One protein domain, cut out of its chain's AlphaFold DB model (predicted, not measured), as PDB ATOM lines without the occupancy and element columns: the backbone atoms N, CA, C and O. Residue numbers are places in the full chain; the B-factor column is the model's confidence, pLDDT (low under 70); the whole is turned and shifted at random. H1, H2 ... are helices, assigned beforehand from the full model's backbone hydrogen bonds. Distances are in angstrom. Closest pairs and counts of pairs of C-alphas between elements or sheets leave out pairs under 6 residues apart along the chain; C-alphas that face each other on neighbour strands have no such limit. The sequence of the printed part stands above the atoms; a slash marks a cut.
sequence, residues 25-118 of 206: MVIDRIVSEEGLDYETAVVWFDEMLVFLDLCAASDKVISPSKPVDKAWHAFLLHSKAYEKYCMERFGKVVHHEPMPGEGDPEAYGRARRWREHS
ATOM      1  N   MET A  25     -22.237 -37.113 -48.775       98.19
ATOM      2  CA  MET A  25     -23.263 -36.075 -48.939       98.19
ATOM      3  C   MET A  25     -23.379 -35.166 -47.708       98.19
ATOM      4  O   MET A  25     -23.560 -33.960 -47.856       98.19
ATOM      5  N   VAL A  26     -23.224 -35.719 -46.496       98.50
ATOM      6  CA  VAL A  26     -23.177 -34.897 -45.272       98.50
ATOM      7  C   VAL A  26     -21.913 -34.040 -45.255       98.50
ATOM      8  O   VAL A  26     -21.984 -32.858 -44.942       98.50
ATOM      9  N   ILE A  27     -20.761 -34.623 -45.591       98.62
ATOM     10  CA  ILE A  27     -19.474 -33.916 -45.582       98.62
ATOM     11  C   ILE A  27     -19.473 -32.787 -46.620       98.62
ATOM     12  O   ILE A  27     -19.118 -31.661 -46.290       98.62
ATOM     13  N   ASP A  28     -19.947 -33.053 -47.835       98.44
ATOM     14  CA  ASP A  28     -20.069 -32.069 -48.914       98.44
ATOM     15  C   ASP A  28     -21.013 -30.926 -48.514       98.44
ATOM     16  O   ASP A  28     -20.775 -29.761 -48.835       98.44
ATOM     17  N   ARG A  29     -22.068 -31.239 -47.751       98.25
ATOM     18  CA  ARG A  29     -22.940 -30.221 -47.170       98.25
ATOM     19  C   ARG A  29     -22.204 -29.359 -46.145       98.25
ATOM     20  O   ARG A  29     -22.313 -28.142 -46.227       98.25
ATOM     21  N   ILE A  30     -21.450 -29.963 -45.225       98.44
ATOM     22  CA  ILE A  30     -20.650 -29.225 -44.231       98.44
ATOM     23  C   ILE A  30     -19.666 -28.282 -44.940       98.44
ATOM     24  O   ILE A  30     -19.590 -27.108 -44.589       98.44
ATOM     25  N   VAL A  31     -18.975 -28.771 -45.976       98.44
ATOM     26  CA  VAL A  31     -18.092 -27.963 -46.836       98.44
ATOM     27  C   VAL A  31     -18.842 -26.755 -47.401       98.44
ATOM     28  O   VAL A  31     -18.385 -25.623 -47.260       98.44
ATOM     29  N   SER A  32     -20.010 -26.983 -48.008       98.00
ATOM     30  CA  SER A  32     -20.780 -25.926 -48.666       98.00
ATOM     31  C   SER A  32     -21.390 -24.907 -47.702       98.00
ATOM     32  O   SER A  32     -21.454 -23.731 -48.048       98.00
ATOM     33  N   GLU A  33     -21.907 -25.335 -46.549       97.38
ATOM     34  CA  GLU A  33     -22.640 -24.459 -45.622       97.38
ATOM     35  C   GLU A  33     -21.710 -23.652 -44.720       97.38
ATOM     36  O   GLU A  33     -22.013 -22.507 -44.390       97.38
ATOM     37  N   GLU A  34     -20.576 -24.237 -44.335       97.19
ATOM     38  CA  GLU A  34     -19.634 -23.614 -43.404       97.19
ATOM     39  C   GLU A  34     -18.412 -23.010 -44.120       97.19
ATOM     40  O   GLU A  34     -17.596 -22.347 -43.482       97.19
ATOM     41  N   GLY A  35     -18.284 -23.196 -45.443       96.50
ATOM     42  CA  GLY A  35     -17.187 -22.639 -46.244       96.50
ATOM     43  C   GLY A  35     -15.822 -23.236 -45.895       96.50
ATOM     44  O   GLY A  35     -14.814 -22.529 -45.918       96.50
ATOM     45  N   LEU A  36     -15.799 -24.518 -45.527       95.69
ATOM     46  CA  LEU A  36     -14.612 -25.233 -45.055       95.69
ATOM     47  C   LEU A  36     -13.931 -26.001 -46.186       95.69
ATOM     48  O   LEU A  36     -14.566 -26.394 -47.162       95.69
ATOM     49  N   ASP A  37     -12.643 -26.292 -46.024       97.94
ATOM     50  CA  ASP A  37     -12.009 -27.337 -46.818       97.94
ATOM     51  C   ASP A  37     -12.544 -28.732 -46.424       97.94
ATOM     52  O   ASP A  37     -13.119 -28.944 -45.349       97.94
ATOM     53  N   TYR A  38     -12.352 -29.702 -47.320       97.75
ATOM     54  CA  TYR A  38     -12.873 -31.058 -47.148       97.75
ATOM     55  C   TYR A  38     -12.283 -31.781 -45.929       97.75
ATOM     56  O   TYR A  38     -12.990 -32.534 -45.258       97.75
ATOM     57  N   GLU A  39     -11.005 -31.561 -45.623       97.12
ATOM     58  CA  GLU A  39     -10.313 -32.240 -44.523       97.12
ATOM     59  C   GLU A  39     -10.860 -31.755 -43.178       97.12
ATOM     60  O   GLU A  39     -11.201 -32.566 -42.313       97.12
ATOM     61  N   THR A  40     -11.067 -30.446 -43.035       97.50
ATOM     62  CA  THR A  40     -11.708 -29.853 -41.858       97.50
ATOM     63  C   THR A  40     -13.148 -30.350 -41.691       97.50
ATOM     64  O   THR A  40     -13.545 -30.735 -40.587       97.50
ATOM     65  N   ALA A  41     -13.928 -30.425 -42.774       98.00
ATOM     66  CA  ALA A  41     -15.295 -30.953 -42.730       98.00
ATOM     67  C   ALA A  41     -15.344 -32.434 -42.306       98.00
ATOM     68  O   ALA A  41     -16.219 -32.842 -41.538       98.00
ATOM     69  N   VAL A  42     -14.373 -33.238 -42.753       97.75
ATOM     70  CA  VAL A  42     -14.182 -34.628 -42.317       97.75
ATOM     71  C   VAL A  42     -13.931 -34.712 -40.809       97.75
ATOM     72  O   VAL A  42     -14.534 -35.555 -40.141       97.75
ATOM     73  N   VAL A  43     -13.092 -33.829 -40.257       97.12
ATOM     74  CA  VAL A  43     -12.828 -33.780 -38.810       97.12
ATOM     75  C   VAL A  43     -14.096 -33.408 -38.034       97.12
ATOM     76  O   VAL A  43     -14.413 -34.065 -37.041       97.12
ATOM     77  N   TRP A  44     -14.857 -32.407 -38.490       98.19
ATOM     78  CA  TRP A  44     -16.114 -32.004 -37.843       98.19
ATOM     79  C   TRP A  44     -17.135 -33.142 -37.840       98.19
ATOM     80  O   TRP A  44     -17.768 -33.410 -36.817       98.19
ATOM     81  N   PHE A  45     -17.259 -33.849 -38.965       98.31
ATOM     82  CA  PHE A  45     -18.128 -35.011 -39.077       98.31
ATOM     83  C   PHE A  45     -17.711 -36.127 -38.107       98.31
ATOM     84  O   PHE A  45     -18.554 -36.656 -37.384       98.31
ATOM     85  N   ASP A  46     -16.419 -36.449 -38.024       97.44
ATOM     86  CA  ASP A  46     -15.918 -37.490 -37.118       97.44
ATOM     87  C   ASP A  46     -16.152 -37.156 -35.644       97.44
ATOM     88  O   ASP A  46     -16.585 -38.013 -34.870       97.44
ATOM     89  N   GLU A  47     -15.872 -35.916 -35.247       97.88
ATOM     90  CA  GLU A  47     -16.089 -35.465 -33.874       97.88
ATOM     91  C   GLU A  47     -17.583 -35.374 -33.532       97.88
ATOM     92  O   GLU A  47     -17.965 -35.643 -32.393       97.88
ATOM     93  N   MET A  48     -18.451 -35.116 -34.515       98.19
ATOM     94  CA  MET A  48     -19.900 -35.235 -34.347       98.19
ATOM     95  C   MET A  48     -20.348 -36.667 -34.089       98.19
ATOM     96  O   MET A  48     -21.117 -36.899 -33.155       98.19
ATOM     97  N   LEU A  49     -19.824 -37.651 -34.820       97.94
ATOM     98  CA  LEU A  49     -20.148 -39.052 -34.544       97.94
ATOM     99  C   LEU A  49     -19.706 -39.469 -33.132       97.94
ATOM    100  O   LEU A  49     -20.419 -40.220 -32.465       97.94
ATOM    101  N   VAL A  50     -18.555 -38.964 -32.671       97.06
ATOM    102  CA  VAL A  50     -18.083 -39.154 -31.293       97.06
ATOM    103  C   VAL A  50     -19.015 -38.471 -30.291       97.06
ATOM    104  O   VAL A  50     -19.325 -39.039 -29.249       97.06
ATOM    105  N   PHE A  51     -19.504 -37.269 -30.580       97.44
ATOM    106  CA  PHE A  51     -20.458 -36.605 -29.700       97.44
ATOM    107  C   PHE A  51     -21.774 -37.388 -29.570       97.44
ATOM    108  O   PHE A  51     -22.293 -37.518 -28.463       97.44
ATOM    109  N   LEU A  52     -22.270 -38.006 -30.649       97.50
ATOM    110  CA  LEU A  52     -23.446 -38.882 -30.582       97.50
ATOM    111  C   LEU A  52     -23.226 -40.102 -29.674       97.50
ATOM    112  O   LEU A  52     -24.141 -40.487 -28.946       97.50
ATOM    113  N   ASP A  53     -22.018 -40.677 -29.668       96.50
ATOM    114  CA  ASP A  53     -21.634 -41.719 -28.706       96.50
ATOM    115  C   ASP A  53     -21.739 -41.218 -27.254       96.50
ATOM    116  O   ASP A  53     -22.274 -41.921 -26.392       96.50
ATOM    117  N   LEU A  54     -21.265 -39.996 -26.980       95.69
ATOM    118  CA  LEU A  54     -21.375 -39.382 -25.653       95.69
ATOM    119  C   LEU A  54     -22.845 -39.167 -25.268       95.69
ATOM    120  O   LEU A  54     -23.239 -39.532 -24.163       95.69
ATOM    121  N   CYS A  55     -23.675 -38.651 -26.180       95.75
ATOM    122  CA  CYS A  55     -25.110 -38.461 -25.952       95.75
ATOM    123  C   CYS A  55     -25.817 -39.781 -25.640       95.75
ATOM    124  O   CYS A  55     -26.605 -39.861 -24.700       95.75
ATOM    125  N   ALA A  56     -25.522 -40.836 -26.402       94.69
ATOM    126  CA  ALA A  56     -26.143 -42.141 -26.218       94.69
ATOM    127  C   ALA A  56     -25.786 -42.783 -24.866       94.69
ATOM    128  O   ALA A  56     -26.627 -43.489 -24.294       94.69
ATOM    129  N   ALA A  57     -24.570 -42.527 -24.371       93.00
ATOM    130  CA  ALA A  57     -24.045 -43.047 -23.110       93.00
ATOM    131  C   ALA A  57     -24.367 -42.175 -21.882       93.00
ATOM    132  O   ALA A  57     -24.256 -42.657 -20.752       93.00
ATOM    133  N   SER A  58     -24.718 -40.903 -22.077       91.12
ATOM    134  CA  SER A  58     -24.946 -39.944 -20.994       91.12
ATOM    135  C   SER A  58     -26.269 -40.176 -20.270       91.12
ATOM    136  O   SER A  58     -27.303 -40.403 -20.894       91.12
ATOM    137  N   ASP A  59     -26.258 -40.031 -18.942       91.00
ATOM    138  CA  ASP A  59     -27.464 -39.863 -18.120       91.00
ATOM    139  C   ASP A  59     -27.796 -38.383 -17.844       91.00
ATOM    140  O   ASP A  59     -28.796 -38.077 -17.198       91.00
ATOM    141  N   LYS A  60     -26.973 -37.457 -18.349       91.12
ATOM    142  CA  LYS A  60     -27.134 -36.003 -18.209       91.12
ATOM    143  C   LYS A  60     -27.252 -35.328 -19.569       91.12
ATOM    144  O   LYS A  60     -26.669 -35.787 -20.550       91.12
ATOM    145  N   VAL A  61     -27.904 -34.171 -19.600       89.75
ATOM    146  CA  VAL A  61     -27.879 -33.288 -20.773       89.75
ATOM    147  C   VAL A  61     -26.444 -32.814 -21.013       89.75
ATOM    148  O   VAL A  61     -25.768 -32.359 -20.082       89.75
ATOM    149  N   ILE A  62     -25.977 -32.942 -22.248       94.62
ATOM    150  CA  ILE A  62     -24.682 -32.449 -22.717       94.62
ATOM    151  C   ILE A  62     -24.901 -31.663 -24.007       94.62
ATOM    152  O   ILE A  62     -25.830 -31.964 -24.753       94.62
ATOM    153  N   SER A  63     -24.049 -30.675 -24.264       95.38
ATOM    154  CA  SER A  63     -24.155 -29.827 -25.453       95.38
ATOM    155  C   SER A  63     -22.870 -29.895 -26.276       95.38
ATOM    156  O   SER A  63     -21.782 -29.956 -25.695       95.38
ATOM    157  N   PRO A  64     -22.974 -29.911 -27.613       95.81
ATOM    158  CA  PRO A  64     -21.812 -29.934 -28.496       95.81
ATOM    159  C   PRO A  64     -21.085 -28.580 -28.521       95.81
ATOM    160  O   PRO A  64     -21.610 -27.562 -28.070       95.81
ATOM    161  N   SER A  65     -19.876 -28.555 -29.088       95.62
ATOM    162  CA  SER A  65     -19.281 -27.305 -29.572       95.62
ATOM    163  C   SER A  65     -19.993 -26.831 -30.844       95.62
ATOM    164  O   SER A  65     -20.660 -27.613 -31.523       95.62
ATOM    165  N   LYS A  66     -19.806 -25.562 -31.225       94.88
ATOM    166  CA  LYS A  66     -20.397 -25.010 -32.455       94.88
ATOM    167  C   LYS A  66     -20.021 -25.809 -33.723       94.88
ATOM    168  O   LYS A  66     -20.941 -26.163 -34.454       94.88
ATOM    169  N   PRO A  67     -18.744 -26.167 -33.976       97.56
ATOM    170  CA  PRO A  67     -18.375 -27.054 -35.087       97.56
ATOM    171  C   PRO A  67     -19.156 -28.373 -35.132       97.56
ATOM    172  O   PRO A  67     -19.684 -28.782 -36.166       97.56
ATOM    173  N   VAL A  68     -19.265 -29.028 -33.976       97.88
ATOM    174  CA  VAL A  68     -19.919 -30.330 -33.844       97.88
ATOM    175  C   VAL A  68     -21.428 -30.220 -34.056       97.88
ATOM    176  O   VAL A  68     -22.020 -31.068 -34.721       97.88
ATOM    177  N   ASP A  69     -22.046 -29.159 -33.538       96.88
ATOM    178  CA  ASP A  69     -23.468 -28.877 -33.721       96.88
ATOM    179  C   ASP A  69     -23.823 -28.634 -35.194       96.88
ATOM    180  O   ASP A  69     -24.804 -29.172 -35.701       96.88
ATOM    181  N   LYS A  70     -22.983 -27.890 -35.925       97.38
ATOM    182  CA  LYS A  70     -23.157 -27.668 -37.369       97.38
ATOM    183  C   LYS A  70     -23.091 -28.966 -38.169       97.38
ATOM    184  O   LYS A  70     -23.967 -29.227 -38.993       97.38
ATOM    185  N   ALA A  71     -22.116 -29.825 -37.874       98.31
ATOM    186  CA  ALA A  71     -22.042 -31.147 -38.488       98.31
ATOM    187  C   ALA A  71     -23.247 -32.035 -38.126       98.31
ATOM    188  O   ALA A  71     -23.715 -32.813 -38.962       98.31
ATOM    189  N   TRP A  72     -23.784 -31.911 -36.907       98.06
ATOM    190  CA  TRP A  72     -24.961 -32.672 -36.492       98.06
ATOM    191  C   TRP A  72     -26.214 -32.204 -37.238       98.06
ATOM    192  O   TRP A  72     -26.938 -33.037 -37.786       98.06
ATOM    193  N   HIS A  73     -26.417 -30.891 -37.369       97.31
ATOM    194  CA  HIS A  73     -27.486 -30.316 -38.187       97.31
ATOM    195  C   HIS A  73     -27.434 -30.802 -39.640       97.31
ATOM    196  O   HIS A  73     -28.451 -31.253 -40.173       97.31
ATOM    197  N   ALA A  74     -26.249 -30.802 -40.256       98.19
ATOM    198  CA  ALA A  74     -26.075 -31.329 -41.607       98.19
ATOM    199  C   ALA A  74     -26.487 -32.812 -41.705       98.19
ATOM    200  O   ALA A  74     -27.130 -33.215 -42.676       98.19
ATOM    201  N   PHE A  75     -26.173 -33.627 -40.690       98.50
ATOM    202  CA  PHE A  75     -26.538 -35.044 -40.688       98.50
ATOM    203  C   PHE A  75     -28.038 -35.279 -40.440       98.50
ATOM    204  O   PHE A  75     -28.626 -36.154 -41.076       98.50
ATOM    205  N   LEU A  76     -28.684 -34.483 -39.581       97.94
ATOM    206  CA  LEU A  76     -30.128 -34.568 -39.310       97.94
ATOM    207  C   LEU A  76     -30.973 -34.380 -40.578       97.94
ATOM    208  O   LEU A  76     -31.984 -35.059 -40.760       97.94
ATOM    209  N   LEU A  77     -30.523 -33.522 -41.499       97.62
ATOM    210  CA  LEU A  77     -31.165 -33.314 -42.802       97.62
ATOM    211  C   LEU A  77     -31.058 -34.530 -43.734       97.62
ATOM    212  O   LEU A  77     -31.757 -34.612 -44.743       97.62
ATOM    213  N   HIS A  78     -30.215 -35.507 -43.410       97.69
ATOM    214  CA  HIS A  78     -30.168 -36.814 -44.063       97.69
ATOM    215  C   HIS A  78     -30.865 -37.855 -43.187       97.69
ATOM    216  O   HIS A  78     -30.301 -38.897 -42.850       97.69
ATOM    217  N   SER A  79     -32.121 -37.561 -42.844       97.31
ATOM    218  CA  SER A  79     -32.918 -38.242 -41.815       97.31
ATOM    219  C   SER A  79     -32.892 -39.771 -41.894       97.31
ATOM    220  O   SER A  79     -32.657 -40.421 -40.882       97.31
ATOM    221  N   LYS A  80     -33.026 -40.364 -43.090       98.31
ATOM    222  CA  LYS A  80     -32.938 -41.829 -43.275       98.31
ATOM    223  C   LYS A  80     -31.574 -42.401 -42.875       98.31
ATOM    224  O   LYS A  80     -31.501 -43.459 -42.257       98.31
ATOM    225  N   ALA A  81     -30.489 -41.731 -43.261       98.44
ATOM    226  CA  ALA A  81     -29.134 -42.163 -42.932       98.44
ATOM    227  C   ALA A  81     -28.824 -41.926 -41.447       98.44
ATOM    228  O   ALA A  81     -28.180 -42.762 -40.817       98.44
ATOM    229  N   TYR A  82     -29.322 -40.819 -40.894       98.62
ATOM    230  CA  TYR A  82     -29.209 -40.485 -39.480       98.62
ATOM    231  C   TYR A  82     -29.908 -41.510 -38.582       98.62
ATOM    232  O   TYR A  82     -29.290 -42.064 -37.672       98.62
ATOM    233  N   GLU A  83     -31.175 -41.808 -38.873       98.50
ATOM    234  CA  GLU A  83     -31.963 -42.796 -38.140       98.50
ATOM    235  C   GLU A  83     -31.304 -44.172 -38.218       98.50
ATOM    236  O   GLU A  83     -31.071 -44.799 -37.185       98.50
ATOM    237  N   LYS A  84     -30.911 -44.605 -39.425       98.44
ATOM    238  CA  LYS A  84     -30.200 -45.871 -39.622       98.44
ATOM    239  C   LYS A  84     -28.930 -45.944 -38.772       98.44
ATOM    240  O   LYS A  84     -28.755 -46.914 -38.042       98.44
ATOM    241  N   TYR A  85     -28.079 -44.917 -38.826       98.25
ATOM    242  CA  TYR A  85     -26.846 -44.869 -38.038       98.25
ATOM    243  C   TYR A  85     -27.127 -44.976 -36.535       98.25
ATOM    244  O   TYR A  85     -26.491 -45.769 -35.840       98.25
ATOM    245  N   CYS A  86     -28.104 -44.218 -36.031       98.00
ATOM    246  CA  CYS A  86     -28.448 -44.234 -34.615       98.00
ATOM    247  C   CYS A  86     -29.008 -45.592 -34.171       98.00
ATOM    248  O   CYS A  86     -28.616 -46.115 -33.127       98.00
ATOM    249  N   MET A  87     -29.885 -46.198 -34.971       97.69
ATOM    250  CA  MET A  87     -30.453 -47.509 -34.665       97.69
ATOM    251  C   MET A  87     -29.394 -48.613 -34.700       97.69
ATOM    252  O   MET A  87     -29.353 -49.439 -33.792       97.69
ATOM    253  N   GLU A  88     -28.500 -48.606 -35.690       96.38
ATOM    254  CA  GLU A  88     -27.417 -49.591 -35.797       96.38
ATOM    255  C   GLU A  88     -26.385 -49.450 -34.671       96.38
ATOM    256  O   GLU A  88     -25.889 -50.456 -34.160       96.38
ATOM    257  N   ARG A  89     -26.057 -48.217 -34.266       95.19
ATOM    258  CA  ARG A  89     -25.001 -47.959 -33.278       95.19
ATOM    259  C   ARG A  89     -25.489 -47.958 -31.832       95.19
ATOM    260  O   ARG A  89     -24.772 -48.422 -30.948       95.19
ATOM    261  N   PHE A  90     -26.680 -47.423 -31.582       94.94
ATOM    262  CA  PHE A  90     -27.199 -47.160 -30.236       94.94
ATOM    263  C   PHE A  90     -28.478 -47.939 -29.913       94.94
ATOM    264  O   PHE A  90     -28.882 -47.977 -28.751       94.94
ATOM    265  N   GLY A  91     -29.147 -48.515 -30.918       96.06
ATOM    266  CA  GLY A  91     -30.468 -49.135 -30.766       96.06
ATOM    267  C   GLY A  91     -31.607 -48.139 -30.519       96.06
ATOM    268  O   GLY A  91     -32.721 -48.553 -30.208       96.06
ATOM    269  N   LYS A  92     -31.334 -46.833 -30.620       94.69
ATOM    270  CA  LYS A  92     -32.287 -45.734 -30.422       94.69
ATOM    271  C   LYS A  92     -31.836 -44.505 -31.202       94.69
ATOM    272  O   LYS A  92     -30.639 -44.311 -31.402       94.69
ATOM    273  N   VAL A  93     -32.777 -43.642 -31.569       97.00
ATOM    274  CA  VAL A  93     -32.466 -42.330 -32.147       97.00
ATOM    275  C   VAL A  93     -32.015 -41.380 -31.039       97.00
ATOM    276  O   VAL A  93     -32.664 -41.267 -29.999       97.00
ATOM    277  N   VAL A  94     -30.884 -40.701 -31.246       96.50
ATOM    278  CA  VAL A  94     -30.504 -39.550 -30.418       96.50
ATOM    279  C   VAL A  94     -31.294 -38.357 -30.948       96.50
ATOM    280  O   VAL A  94     -31.154 -37.995 -32.112       96.50
ATOM    281  N   HIS A  95     -32.171 -37.773 -30.143       94.38
ATOM    282  CA  HIS A  95     -32.965 -36.627 -30.582       94.38
ATOM    283  C   HIS A  95     -32.197 -35.326 -30.358       94.38
ATOM    284  O   HIS A  95     -31.509 -35.172 -29.349       94.38
ATOM    285  N   HIS A  96     -32.303 -34.414 -31.322       92.06
ATOM    286  CA  HIS A  96     -31.812 -33.047 -31.193       92.06
ATOM    287  C   HIS A  96     -32.958 -32.166 -30.704       92.06
ATOM    288  O   HIS A  96     -34.067 -32.251 -31.233       92.06
ATOM    289  N   GLU A  97     -32.688 -31.365 -29.679       87.31
ATOM    290  CA  GLU A  97     -33.633 -30.406 -29.121       87.31
ATOM    291  C   GLU A  97     -32.952 -29.033 -29.072       87.31
ATOM    292  O   GLU A  97     -32.033 -28.831 -28.269       87.31
ATOM    293  N   PRO A  98     -33.343 -28.097 -29.953       81.00
ATOM    294  CA  PRO A  98     -32.794 -26.752 -29.949       81.00
ATOM    295  C   PRO A  98     -33.150 -26.032 -28.648       81.00
ATOM    296  O   PRO A  98     -34.322 -25.861 -28.314       81.00
ATOM    297  N   MET A  99     -32.132 -25.570 -27.929       75.44
ATOM    298  CA  MET A  99     -32.322 -24.713 -26.763       75.44
ATOM    299  C   MET A  99     -32.382 -23.248 -27.218       75.44
ATOM    300  O   MET A  99     -31.471 -22.802 -27.919       75.44
ATOM    301  N   PRO A 100     -33.418 -22.481 -26.841       72.88
ATOM    302  CA  PRO A 100     -33.459 -21.054 -27.124       72.88
ATOM    303  C   PRO A 100     -32.401 -20.304 -26.296       72.88
ATOM    304  O   PRO A 100     -32.270 -20.534 -25.094       72.88
ATOM    305  N   GLY A 101     -31.685 -19.370 -26.928       74.38
ATOM    306  CA  GLY A 101     -30.715 -18.485 -26.270       74.38
ATOM    307  C   GLY A 101     -29.250 -18.921 -26.387       74.38
ATOM    308  O   GLY A 101     -28.877 -19.722 -27.243       74.38
ATOM    309  N   GLU A 102     -28.401 -18.340 -25.542       68.62
ATOM    310  CA  GLU A 102     -26.981 -18.686 -25.436       68.62
ATOM    311  C   GLU A 102     -26.880 -20.039 -24.709       68.62
ATOM    312  O   GLU A 102     -27.251 -20.139 -23.542       68.62
ATOM    313  N   GLY A 103     -26.496 -21.106 -25.423       75.25
ATOM    314  CA  GLY A 103     -26.555 -22.491 -24.925       75.25
ATOM    315  C   GLY A 103     -25.891 -22.726 -23.555       75.25
ATOM    316  O   GLY A 103     -25.055 -21.945 -23.121       75.25
ATOM    317  N   ASP A 104     -26.238 -23.830 -22.879       87.00
ATOM    318  CA  ASP A 104     -25.802 -24.129 -21.499       87.00
ATOM    319  C   ASP A 104     -24.270 -24.360 -21.392       87.00
ATOM    320  O   ASP A 104     -23.775 -25.422 -21.810       87.00
ATOM    321  N   PRO A 105     -23.496 -23.431 -20.782       90.19
ATOM    322  CA  PRO A 105     -22.046 -23.574 -20.640       90.19
ATOM    323  C   PRO A 105     -21.649 -24.782 -19.785       90.19
ATOM    324  O   PRO A 105     -20.597 -25.387 -20.013       90.19
ATOM    325  N   GLU A 106     -22.492 -25.183 -18.831       92.25
ATOM    326  CA  GLU A 106     -22.254 -26.365 -18.009       92.25
ATOM    327  C   GLU A 106     -22.496 -27.653 -18.800       92.25
ATOM    328  O   GLU A 106     -21.746 -28.621 -18.641       92.25
ATOM    329  N   ALA A 107     -23.502 -27.692 -19.682       93.25
ATOM    330  CA  ALA A 107     -23.715 -28.821 -20.592       93.25
ATOM    331  C   ALA A 107     -22.555 -28.995 -21.570       93.25
ATOM    332  O   ALA A 107     -22.093 -30.126 -21.766       93.25
ATOM    333  N   TYR A 108     -22.042 -27.896 -22.122       94.56
ATOM    334  CA  TYR A 108     -20.837 -27.925 -22.946       94.56
ATOM    335  C   TYR A 108     -19.609 -28.368 -22.138       94.56
ATOM    336  O   TYR A 108     -18.872 -29.268 -22.549       94.56
ATOM    337  N   GLY A 109     -19.419 -27.812 -20.938       95.25
ATOM    338  CA  GLY A 109     -18.328 -28.184 -20.038       95.25
ATOM    339  C   GLY A 109     -18.337 -29.673 -19.675       95.25
ATOM    340  O   GLY A 109     -17.280 -30.307 -19.641       95.25
ATOM    341  N   ARG A 110     -19.522 -30.266 -19.460       95.38
ATOM    342  CA  ARG A 110     -19.686 -31.718 -19.272       95.38
ATOM    343  C   ARG A 110     -19.263 -32.502 -20.514       95.38
ATOM    344  O   ARG A 110     -18.469 -33.432 -20.376       95.38
ATOM    345  N   ALA A 111     -19.760 -32.125 -21.694       95.25
ATOM    346  CA  ALA A 111     -19.436 -32.789 -22.959       95.25
ATOM    347  C   ALA A 111     -17.928 -32.791 -23.224       95.25
ATOM    348  O   ALA A 111     -17.332 -33.839 -23.459       95.25
ATOM    349  N   ARG A 112     -17.302 -31.615 -23.111       95.81
ATOM    350  CA  ARG A 112     -15.880 -31.420 -23.384       95.81
ATOM    351  C   ARG A 112     -14.990 -32.210 -22.434       95.81
ATOM    352  O   ARG A 112     -14.113 -32.932 -22.896       95.81
ATOM    353  N   ARG A 113     -15.245 -32.136 -21.119       95.00
ATOM    354  CA  ARG A 113     -14.490 -32.928 -20.131       95.00
ATOM    355  C   ARG A 113     -14.621 -34.421 -20.406       95.00
ATOM    356  O   ARG A 113     -13.645 -35.151 -20.268       95.00
ATOM    357  N   TRP A 114     -15.802 -34.886 -20.812       93.81
ATOM    358  CA  TRP A 114     -15.969 -36.290 -21.166       93.81
ATOM    359  C   TRP A 114     -15.207 -36.646 -22.445       93.81
ATOM    360  O   TRP A 114     -14.473 -37.633 -22.451       93.81
ATOM    361  N   ARG A 115     -15.291 -35.826 -23.499       94.25
ATOM    362  CA  ARG A 115     -14.528 -36.035 -24.737       94.25
ATOM    363  C   ARG A 115     -13.020 -36.098 -24.480       94.25
ATOM    364  O   ARG A 115     -12.360 -36.975 -25.036       94.25
ATOM    365  N   GLU A 116     -12.500 -35.228 -23.621       93.31
ATOM    366  CA  GLU A 116     -11.084 -35.166 -23.240       93.31
ATOM    367  C   GLU A 116     -10.601 -36.440 -22.529       93.31
ATOM    368  O   GLU A 116      -9.523 -36.941 -22.831       93.31
ATOM    369  N   HIS A 117     -11.422 -37.020 -21.647       90.62
ATOM    370  CA  HIS A 117     -11.080 -38.232 -20.884       90.62
ATOM    371  C   HIS A 117     -11.561 -39.535 -21.551       90.62
ATOM    372  O   HIS A 117     -11.496 -40.611 -20.954       90.62
ATOM    373  N   SER A 118     -12.091 -39.454 -22.773       90.12
ATOM    374  CA  SER A 118     -12.591 -40.606 -23.526       90.12
ATOM    375  C   SER A 118     -11.481 -41.303 -24.317       90.12
ATOM    376  O   SER A 118     -10.483 -40.701 -24.704       90.12
TER     377      SER A 118
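AT A GLANCE: This is residues 25 to 118 of the 206 residues of an uncharacterized protein of Thermoleophilaceae bacterium (UniProt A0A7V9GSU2). One long helix, H2, is crossed by three shorter ones: H1 near its first residues, H3 at its middle and H5 near its end. H4 makes a corner with H3, and a long link, residues 91 to 104, leads from H4 to H5. The printed part has 94 residues, with five named helices, H1 to H5 in chain order, and no named strand; the class is all helix. It is compact, with a radius of gyration of the C-alphas of 13.0 A and spans of 32 by 28 by 28 A.

IN THESE COORDINATES: H2, residues 38 to 57, is 29.1 A long, from C-alpha 38 at (-12.873, -31.058, -47.148) to C-alpha 57 at (-24.045, -43.047, -23.110). H1, residues 25 to 34, is 14.1 A long; H3, residues 66 to 76, 15.3 A; H4, residues 79 to 90, 15.7 A. H5, residues 105 to 116, is 16.2 A long and ends with C-alpha 116 at (-11.084, -35.166, -23.240).

HOW THE PARTS SIT: H2 and H3 are the hubs, and they touch about perpendicular at 82 degrees; the closest C-alphas, of Met 48 and Val 68, are 4.9 A apart. H2 touches H1 with residues 38 to 45 alone, closest C-alphas Val 31 and Ala 41 at 5.8 A, only just about perpendicular at 71 degrees. Residues 51 to 54 of H2 touch residues 111 to 115 of H5 at 78 degrees, about perpendicular, closest C-alphas Leu 54 and Ala 111 at 7.4 A. H1 and H3 touch at a steep tilt of 43 degrees, opposite ways, closest C-alphas Val 26 and Phe 75 at 5.7 A. H3 and H4 touch only at the corner, and only just, with 3 pairs of C-alphas within 8 A; the closest are Leu 76 and Tyr 82 at 6.0 A. H4 is close to H2 but not clearly touching. In each of the five helices every O i to N i+4 pair is within hydrogen-bond range.

THE WHOLE: The C-alphas of Asp 37 and Asp 59 are the two farthest apart, at 34.9 A. The printed part has no cut. The link from H4 to H5 is long. The mean pLDDT of the printed part is 94.6, with residue 102 under 70.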